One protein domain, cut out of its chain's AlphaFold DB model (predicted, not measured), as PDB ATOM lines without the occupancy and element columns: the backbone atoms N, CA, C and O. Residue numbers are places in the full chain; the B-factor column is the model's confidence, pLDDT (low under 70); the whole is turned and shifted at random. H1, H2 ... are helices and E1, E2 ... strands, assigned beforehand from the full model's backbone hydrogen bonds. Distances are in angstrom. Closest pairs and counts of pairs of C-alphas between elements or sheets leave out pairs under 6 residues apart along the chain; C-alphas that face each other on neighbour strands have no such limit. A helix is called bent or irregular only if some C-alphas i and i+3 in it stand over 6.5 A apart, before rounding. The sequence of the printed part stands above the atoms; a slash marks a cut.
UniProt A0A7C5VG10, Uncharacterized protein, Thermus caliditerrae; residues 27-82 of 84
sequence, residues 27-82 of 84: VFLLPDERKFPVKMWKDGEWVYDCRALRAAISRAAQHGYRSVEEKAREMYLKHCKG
ATOM      1  N   VAL A  27      89.631 103.541 130.053       72.12
ATOM      2  CA  VAL A  27      89.497 102.333 130.897       72.12
ATOM      3  C   VAL A  27      89.435 101.067 130.049       72.12
ATOM      4  O   VAL A  27      89.743  99.967 130.521       72.12
ATOM      5  N   PHE A  28      89.017 101.233 128.799       76.56
ATOM      6  CA  PHE A  28      88.856 100.169 127.835       76.56
ATOM      7  C   PHE A  28      90.070 100.122 126.937       76.56
ATOM      8  O   PHE A  28      90.565 101.142 126.457       76.56
ATOM      9  N   LEU A  29      90.522  98.908 126.671       76.12
ATOM     10  CA  LEU A  29      91.627  98.710 125.751       76.12
ATOM     11  C   LEU A  29      91.206  98.937 124.292       76.12
ATOM     12  O   LEU A  29      92.041  99.244 123.442       76.12
ATOM     13  N   LEU A  30      89.898  98.848 124.030       73.31
ATOM     14  CA  LEU A  30      89.283  99.247 122.776       73.31
ATOM     15  C   LEU A  30      88.168 100.281 123.044       73.31
ATOM     16  O   LEU A  30      87.040  99.897 123.372       73.31
ATOM     17  N   PRO A  31      88.469 101.592 122.939       68.25
ATOM     18  CA  PRO A  31      87.519 102.663 123.243       68.25
ATOM     19  C   PRO A  31      86.359 102.735 122.243       68.25
ATOM     20  O   PRO A  31      85.262 103.124 122.637       68.25
ATOM     21  N   ASP A  32      86.595 102.314 120.996       66.69
ATOM     22  CA  ASP A  32      85.621 102.330 119.897       66.69
ATOM     23  C   ASP A  32      84.380 101.482 120.213       66.69
ATOM     24  O   ASP A  32      83.248 101.944 120.127       66.69
ATOM     25  N   GLU A  33      84.593 100.261 120.709       67.62
ATOM     26  CA  GLU A  33      83.508  99.360 121.124       67.62
ATOM     27  C   GLU A  33      83.271  99.365 122.643       67.62
ATOM     28  O   GLU A  33      82.421  98.621 123.130       67.62
ATOM     29  N   ARG A  34      84.032 100.168 123.410       68.44
ATOM     30  CA  ARG A  34      84.042 100.177 124.890       68.44
ATOM     31  C   ARG A  34      84.135  98.760 125.476       68.44
ATOM     32  O   ARG A  34      83.456  98.408 126.442       68.44
ATOM     33  N   LYS A  35      84.966  97.922 124.854       69.75
ATOM     34  CA  LYS A  35      85.191  96.521 125.234       69.75
ATOM     35  C   LYS A  35      86.525  96.371 125.953       69.75
ATOM     36  O   LYS A  35      87.441  97.170 125.776       69.75
ATOM     37  N   PHE A  36      86.631  95.302 126.741       72.00
ATOM     38  CA  PHE A  36      87.840  94.944 127.490       72.00
ATOM     39  C   PHE A  36      88.212  95.991 128.554       72.00
ATOM     40  O   PHE A  36      89.196  96.715 128.390       72.00
ATOM     41  N   PRO A  37      87.423  96.104 129.642       79.75
ATOM     42  CA  PRO A  37      87.824  96.922 130.776       79.75
ATOM     43  C   PRO A  37      89.102  96.335 131.373       79.75
ATOM     44  O   PRO A  37      89.130  95.166 131.755       79.75
ATOM     45  N   VAL A  38      90.155  97.144 131.427       78.94
ATOM     46  CA  VAL A  38      91.452  96.753 132.006       78.94
ATOM     47  C   VAL A  38      91.762  97.471 133.304       78.94
ATOM     48  O   VAL A  38      92.641  97.046 134.052       78.94
ATOM     49  N   LYS A  39      91.015  98.539 133.583       78.75
ATOM     50  CA  LYS A  39      91.064  99.236 134.857       78.75
ATOM     51  C   LYS A  39      89.822  98.936 135.671       78.75
ATOM     52  O   LYS A  39      88.712  98.879 135.142       78.75
ATOM     53  N   MET A  40      90.025  98.794 136.966       77.88
ATOM     54  CA  MET A  40      88.970  98.679 137.952       77.88
ATOM     55  C   MET A  40      88.936  99.963 138.776       77.88
ATOM     56  O   MET A  40      89.975 100.538 139.090       77.88
ATOM     57  N   TRP A  41      87.731 100.436 139.092       74.88
ATOM     58  CA  TRP A  41      87.562 101.579 139.980       74.88
ATOM     59  C   TRP A  41      87.845 101.130 141.413       74.88
ATOM     60  O   TRP A  41      87.063 100.366 141.984       74.88
ATOM     61  N   LYS A  42      88.967 101.577 141.972       76.06
ATOM     62  CA  LYS A  42      89.422 101.233 143.318       76.06
ATOM     63  C   LYS A  42      89.884 102.509 144.020       76.06
ATOM     64  O   LYS A  42      90.608 103.299 143.432       76.06
ATOM     65  N   ASP A  43      89.387 102.736 145.236       68.50
ATOM     66  CA  ASP A  43      89.758 103.887 146.077       68.50
ATOM     67  C   ASP A  43      89.628 105.271 145.396       68.50
ATOM     68  O   ASP A  43      90.345 106.213 145.708       68.50
ATOM     69  N   GLY A  44      88.680 105.417 144.462       78.62
ATOM     70  CA  GLY A  44      88.458 106.679 143.744       78.62
ATOM     71  C   GLY A  44      89.340 106.881 142.507       78.62
ATOM     72  O   GLY A  44      89.233 107.923 141.864       78.62
ATOM     73  N   GLU A  45      90.155 105.890 142.139       78.00
ATOM     74  CA  GLU A  45      91.008 105.915 140.953       78.00
ATOM     75  C   GLU A  45      90.765 104.696 140.042       78.00
ATOM     76  O   GLU A  45      90.307 103.629 140.459       78.00
ATOM     77  N   TRP A  46      91.059 104.856 138.750       78.06
ATOM     78  CA  TRP A  46      91.096 103.754 137.792       78.06
ATOM     79  C   TRP A  46      92.460 103.058 137.836       78.06
ATOM     80  O   TRP A  46      93.409 103.504 137.188       78.06
ATOM     81  N   VAL A  47      92.531 101.930 138.538       81.81
ATOM     82  CA  VAL A  47      93.763 101.147 138.704       81.81
ATOM     83  C   VAL A  47      93.766  99.967 137.736       81.81
ATOM     84  O   VAL A  47      92.745  99.298 137.570       81.81
ATOM     85  N   TYR A  48      94.898  99.704 137.079       80.75
ATOM     86  CA  TYR A  48      95.052  98.521 136.229       80.75
ATOM     87  C   TYR A  48      95.021  97.254 137.078       80.75
ATOM     88  O   TYR A  48      95.834  97.091 137.984       80.75
ATOM     89  N   ASP A  49      94.100  96.347 136.761       83.94
ATOM     90  CA  ASP A  49      94.014  95.060 137.439       83.94
ATOM     91  C   ASP A  49      94.565  93.953 136.536       83.94
ATOM     92  O   ASP A  49      94.163  93.787 135.381       83.94
ATOM     93  N   CYS A  50      95.489  93.166 137.080       85.25
ATOM     94  CA  CYS A  50      96.102  92.023 136.413       85.25
ATOM     95  C   CYS A  50      95.086  91.030 135.836       85.25
ATOM     96  O   CYS A  50      95.266  90.511 134.730       85.25
ATOM     97  N   ARG A  51      94.010  90.735 136.577       83.19
ATOM     98  CA  ARG A  51      92.972  89.794 136.143       83.19
ATOM     99  C   ARG A  51      92.146  90.410 135.026       83.19
ATOM    100  O   ARG A  51      91.826  89.707 134.069       83.19
ATOM    101  N   ALA A  52      91.853  91.707 135.114       84.56
ATOM    102  CA  ALA A  52      91.161  92.444 134.062       84.56
ATOM    103  C   ALA A  52      91.977  92.468 132.756       84.56
ATOM    104  O   ALA A  52      91.452  92.128 131.696       84.56
ATOM    105  N   LEU A  53      93.282  92.751 132.836       85.25
ATOM    106  CA  LEU A  53      94.213  92.677 131.706       85.25
ATOM    107  C   LEU A  53      94.286  91.265 131.107       85.25
ATOM    108  O   LEU A  53      94.162  91.100 129.895       85.25
ATOM    109  N   ARG A  54      94.401  90.220 131.934       85.50
ATOM    110  CA  ARG A  54      94.420  88.829 131.450       85.50
ATOM    111  C   ARG A  54      93.104  88.427 130.779       85.50
ATOM    112  O   ARG A  54      93.122  87.802 129.721       85.50
ATOM    113  N   ALA A  55      91.968  88.818 131.354       85.56
ATOM    114  CA  ALA A  55      90.653  88.589 130.761       85.56
ATOM    115  C   ALA A  55      90.488  89.349 129.436       85.56
ATOM    116  O   ALA A  55      89.894  88.815 128.496       85.56
ATOM    117  N   ALA A  56      91.039  90.562 129.343       85.88
ATOM    118  CA  ALA A  56      91.072  91.342 128.116       85.88
ATOM    119  C   ALA A  56      91.841  90.617 127.006       85.88
ATOM    120  O   ALA A  56      91.294  90.458 125.920       85.88
ATOM    121  N   ILE A  57      93.039  90.093 127.299       86.69
ATOM    122  CA  ILE A  57      93.838  89.291 126.355       86.69
ATOM    123  C   ILE A  57      93.033  88.078 125.876       86.69
ATOM    124  O   ILE A  57      92.847  87.894 124.677       86.69
ATOM    125  N   SER A  58      92.497  87.276 126.803       85.31
ATOM    126  CA  SER A  58      91.750  86.060 126.455       85.31
ATOM    127  C   SER A  58      90.509  86.343 125.616       85.31
ATOM    128  O   SER A  58      90.194  85.582 124.706       85.31
ATOM    129  N   ARG A  59      89.765  87.411 125.913       84.56
ATOM    130  CA  ARG A  59      88.588  87.772 125.117       84.56
ATOM    131  C   ARG A  59      88.995  88.378 123.765       84.56
ATOM    132  O   ARG A  59      88.340  88.095 122.770       84.56
ATOM    133  N   ALA A  60      90.056  89.183 123.708       86.50
ATOM    134  CA  ALA A  60      90.550  89.763 122.459       86.50
ATOM    135  C   ALA A  60      91.005  88.665 121.490       86.50
ATOM    136  O   ALA A  60      90.612  88.695 120.326       86.50
ATOM    137  N   ALA A  61      91.715  87.654 122.001       84.88
ATOM    138  CA  ALA A  61      92.112  86.465 121.252       84.88
ATOM    139  C   ALA A  61      90.898  85.694 120.701       84.88
ATOM    140  O   ALA A  61      90.874  85.337 119.527       84.88
ATOM    141  N   GLN A  62      89.853  85.493 121.519       84.56
ATOM    142  CA  GLN A  62      88.624  84.795 121.106       84.56
ATOM    143  C   GLN A  62      87.870  85.504 119.977       84.56
ATOM    144  O   GLN A  62      87.293  84.848 119.117       84.56
ATOM    145  N   HIS A  63      87.860  86.836 119.980       81.38
ATOM    146  CA  HIS A  63      87.166  87.630 118.968       81.38
ATOM    147  C   HIS A  63      88.075  88.078 117.807       81.38
ATOM    148  O   HIS A  63      87.604  88.746 116.892       81.38
ATOM    149  N   GLY A  64      89.365  87.723 117.825       83.38
ATOM    150  CA  GLY A  64      90.314  88.046 116.754       83.38
ATOM    151  C   GLY A  64      90.859  89.480 116.765       83.38
ATOM    152  O   GLY A  64      91.447  89.919 115.776       83.38
ATOM    153  N   TYR A  65      90.724  90.223 117.867       84.25
ATOM    154  CA  TYR A  65      91.258  91.584 117.987       84.25
ATOM    155  C   TYR A  65      92.764  91.580 118.290       84.25
ATOM    156  O   TYR A  65      93.186  91.877 119.409       84.25
ATOM    157  N   ARG A  66      93.598  91.280 117.287       82.69
ATOM    158  CA  ARG A  66      95.066  91.169 117.444       82.69
ATOM    159  C   ARG A  66      95.718  92.433 118.017       82.69
ATOM    160  O   ARG A  66      96.529  92.333 118.930       82.69
ATOM    161  N   SER A  67      95.322  93.621 117.555       83.94
ATOM    162  CA  SER A  67      95.870  94.893 118.062       83.94
ATOM    163  C   SER A  67      95.517  95.162 119.531       83.94
ATOM    164  O   SER A  67      96.281  95.807 120.247       83.94
ATOM    165  N   VAL A  68      94.360  94.672 119.989       81.69
ATOM    166  CA  VAL A  68      93.933  94.766 121.394       81.69
ATOM    167  C   VAL A  68      94.687  93.747 122.230       81.69
ATOM    168  O   VAL A  68      95.175  94.079 123.301       81.69
ATOM    169  N   GLU A  69      94.816  92.516 121.739       85.38
ATOM    170  CA  GLU A  69      95.570  91.468 122.421       85.38
ATOM    171  C   GLU A  69      97.020  91.899 122.676       85.38
ATOM    172  O   GLU A  69      97.499  91.775 123.800       85.38
ATOM    173  N   GLU A  70      97.691  92.459 121.667       87.38
ATOM    174  CA  GLU A  70      99.084  92.898 121.769       87.38
ATOM    175  C   GLU A  70      99.249  94.039 122.783       87.38
ATOM    176  O   GLU A  70     100.059  93.927 123.706       87.38
ATOM    177  N   LYS A  71      98.408  95.082 122.705       84.50
ATOM    178  CA  LYS A  71      98.393  96.167 123.705       84.50
ATOM    179  C   LYS A  71      98.078  95.656 125.113       84.50
ATOM    180  O   LYS A  71      98.703  96.092 126.077       84.50
ATOM    181  N   ALA A  72      97.118  94.741 125.253       85.12
ATOM    182  CA  ALA A  72      96.737  94.178 126.545       85.12
ATOM    183  C   ALA A  72      97.866  93.334 127.131       85.12
ATOM    184  O   ALA A  72      98.132  93.415 128.328       85.12
ATOM    185  N   ARG A  73      98.561  92.565 126.287       86.25
ATOM    186  CA  ARG A  73      99.726  91.770 126.670       86.25
ATOM    187  C   ARG A  73     100.892  92.660 127.089       86.25
ATOM    188  O   ARG A  73     101.494  92.377 128.119       86.25
ATOM    189  N   GLU A  74     101.183  93.735 126.360       86.75
ATOM    190  CA  GLU A  74     102.234  94.683 126.741       86.75
ATOM    191  C   GLU A  74     101.935  95.331 128.101       86.75
ATOM    192  O   GLU A  74     102.788  95.336 128.988       86.75
ATOM    193  N   MET A  75     100.705  95.816 128.303       83.38
ATOM    194  CA  MET A  75     100.299  96.409 129.582       83.38
ATOM    195  C   MET A  75     100.291  95.387 130.721       83.38
ATOM    196  O   MET A  75     100.709  95.712 131.827       83.38
ATOM    197  N   TYR A  76      99.878  94.145 130.458       85.75
ATOM    198  CA  TYR A  76      99.969  93.053 131.428       85.75
ATOM    199  C   TYR A  76     101.418  92.770 131.826       85.75
ATOM    200  O   TYR A  76     101.709  92.627 133.008       85.75
ATOM    201  N   LEU A  77     102.346  92.733 130.867       84.56
ATOM    202  CA  LEU A  77     103.764  92.534 131.158       84.56
ATOM    203  C   LEU A  77     104.331  93.686 131.996       84.56
ATOM    204  O   LEU A  77     104.995  93.425 132.992       84.56
ATOM    205  N   LYS A  78     104.010  94.939 131.648       83.44
ATOM    206  CA  LYS A  78     104.484  96.136 132.363       83.44
ATOM    207  C   LYS A  78     103.923  96.265 133.780       83.44
ATOM    208  O   LYS A  78     104.673  96.570 134.694       83.44
ATOM    209  N   HIS A  79     102.617  96.058 133.963       80.69
ATOM    210  CA  HIS A  79     101.944  96.298 135.246       80.69
ATOM    211  C   HIS A  79     101.846  95.066 136.146       80.69
ATOM    212  O   HIS A  79     101.684  95.221 137.347       80.69
ATOM    213  N   CYS A  80     101.874  93.858 135.577       78.50
ATOM    214  CA  CYS A  80     101.623  92.625 136.322       78.50
ATOM    215  C   CYS A  80     102.831  91.687 136.394       78.50
ATOM    216  O   CYS A  80     102.914  90.874 137.305       78.50
ATOM    217  N   LYS A  81     103.743  91.756 135.416       67.00
ATOM    218  CA  LYS A  81     104.942  90.906 135.355       67.00
ATOM    219  C   LYS A  81     106.243  91.675 135.628       67.00
ATOM    220  O   LYS A  81     107.310  91.084 135.549       67.00
ATOM    221  N   GLY A  82     106.156  92.981 135.889       56.19
ATOM    222  CA  GLY A  82     107.286  93.835 136.267       56.19
ATOM    223  C   GLY A  82     107.498  93.963 137.780       56.19
ATOM    224  O   GLY A  82     108.405  94.677 138.185       56.19
TER     225      GLY A  82
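This is residues 27 to 82 of the 84 residues of an uncharacterized protein of Thermus caliditerrae (UniProt A0A7C5VG10). Two helices, H1 and H2, lie side by side as a helical hairpin, and a small strand hairpin, E1 and E2, packs over one side of this pair, with E2 nearer H1 and E1 nearer H2. A second strand hairpin, E3 and E4, continues from E2 toward the end of the pair where H1 begins and H2 ends, its turn at Asp 43 making one end of the longest span. The printed part has 56 residues, with four named strands and then two named helices, in the order E1, E2, E3, E4, H1, H2; each sheet has two antiparallel strands, and the class is mixed, helices and strands. The whole is compact, with a radius of gyration of the C-alphas of 10.6 A, and flat in outline, spanning 33 by 26 by 13 A.

E1, residues 28 to 30, and E2, residues 35 to 37, form an antiparallel hairpin at 150 degrees, with N 29 and O 36 within hydrogen-bond range at 3.1 A. E2 runs on into E3, residues 39 to 42, at 41 degrees across a break of one residue. E3 and E4, residues 45 to 48, form an antiparallel hairpin at 137 degrees, with N 40 and O 47 at 2.8 A and N 45 and O 42 at 2.9 A, both within hydrogen-bond range. H1, residues 50 to 63, has 9 pairs of C-alphas within 8 A of E2, the closest being those of Phe 36 and Ala 56, 4.9 A apart. H2, residues 66 to 80, touches H1 at a shallow tilt of 14 degrees, opposite ways, as a helical hairpin; their closest C-alphas are those of Ile 57 and Glu 69, 4.8 A apart. The closest C-alphas of E1 and H2 are those of Leu 29 and Val 68, 6.3 A apart. E2 and H2 are apart, and so are E3 and H2. In H1 and H2 every O i to N i+4 pair is within hydrogen-bond range.

E1 begins at C-alpha 28, at (88.856, 100.169, 127.835), and is 5.2 A long from first to last C-alpha; E2 is 6.1 A, E3 8.8 A and E4 9.7 A long. H1 is 20.1 A long and starts at C-alpha 50, at (96.102, 92.023, 136.413). H2 is 20.0 A long and ends at C-alpha 80, at (101.623, 92.625, 136.322). Neither helix is bent.

The two C-alphas farthest apart are those of Asp 43 and Gly 64, at 33.3 A. The printed part has no cut, and the five links between its elements are tight. The mean pLDDT of the printed part is 79.8; residues 31 to 35, residue 43 and residues 81 to 82 are under 70.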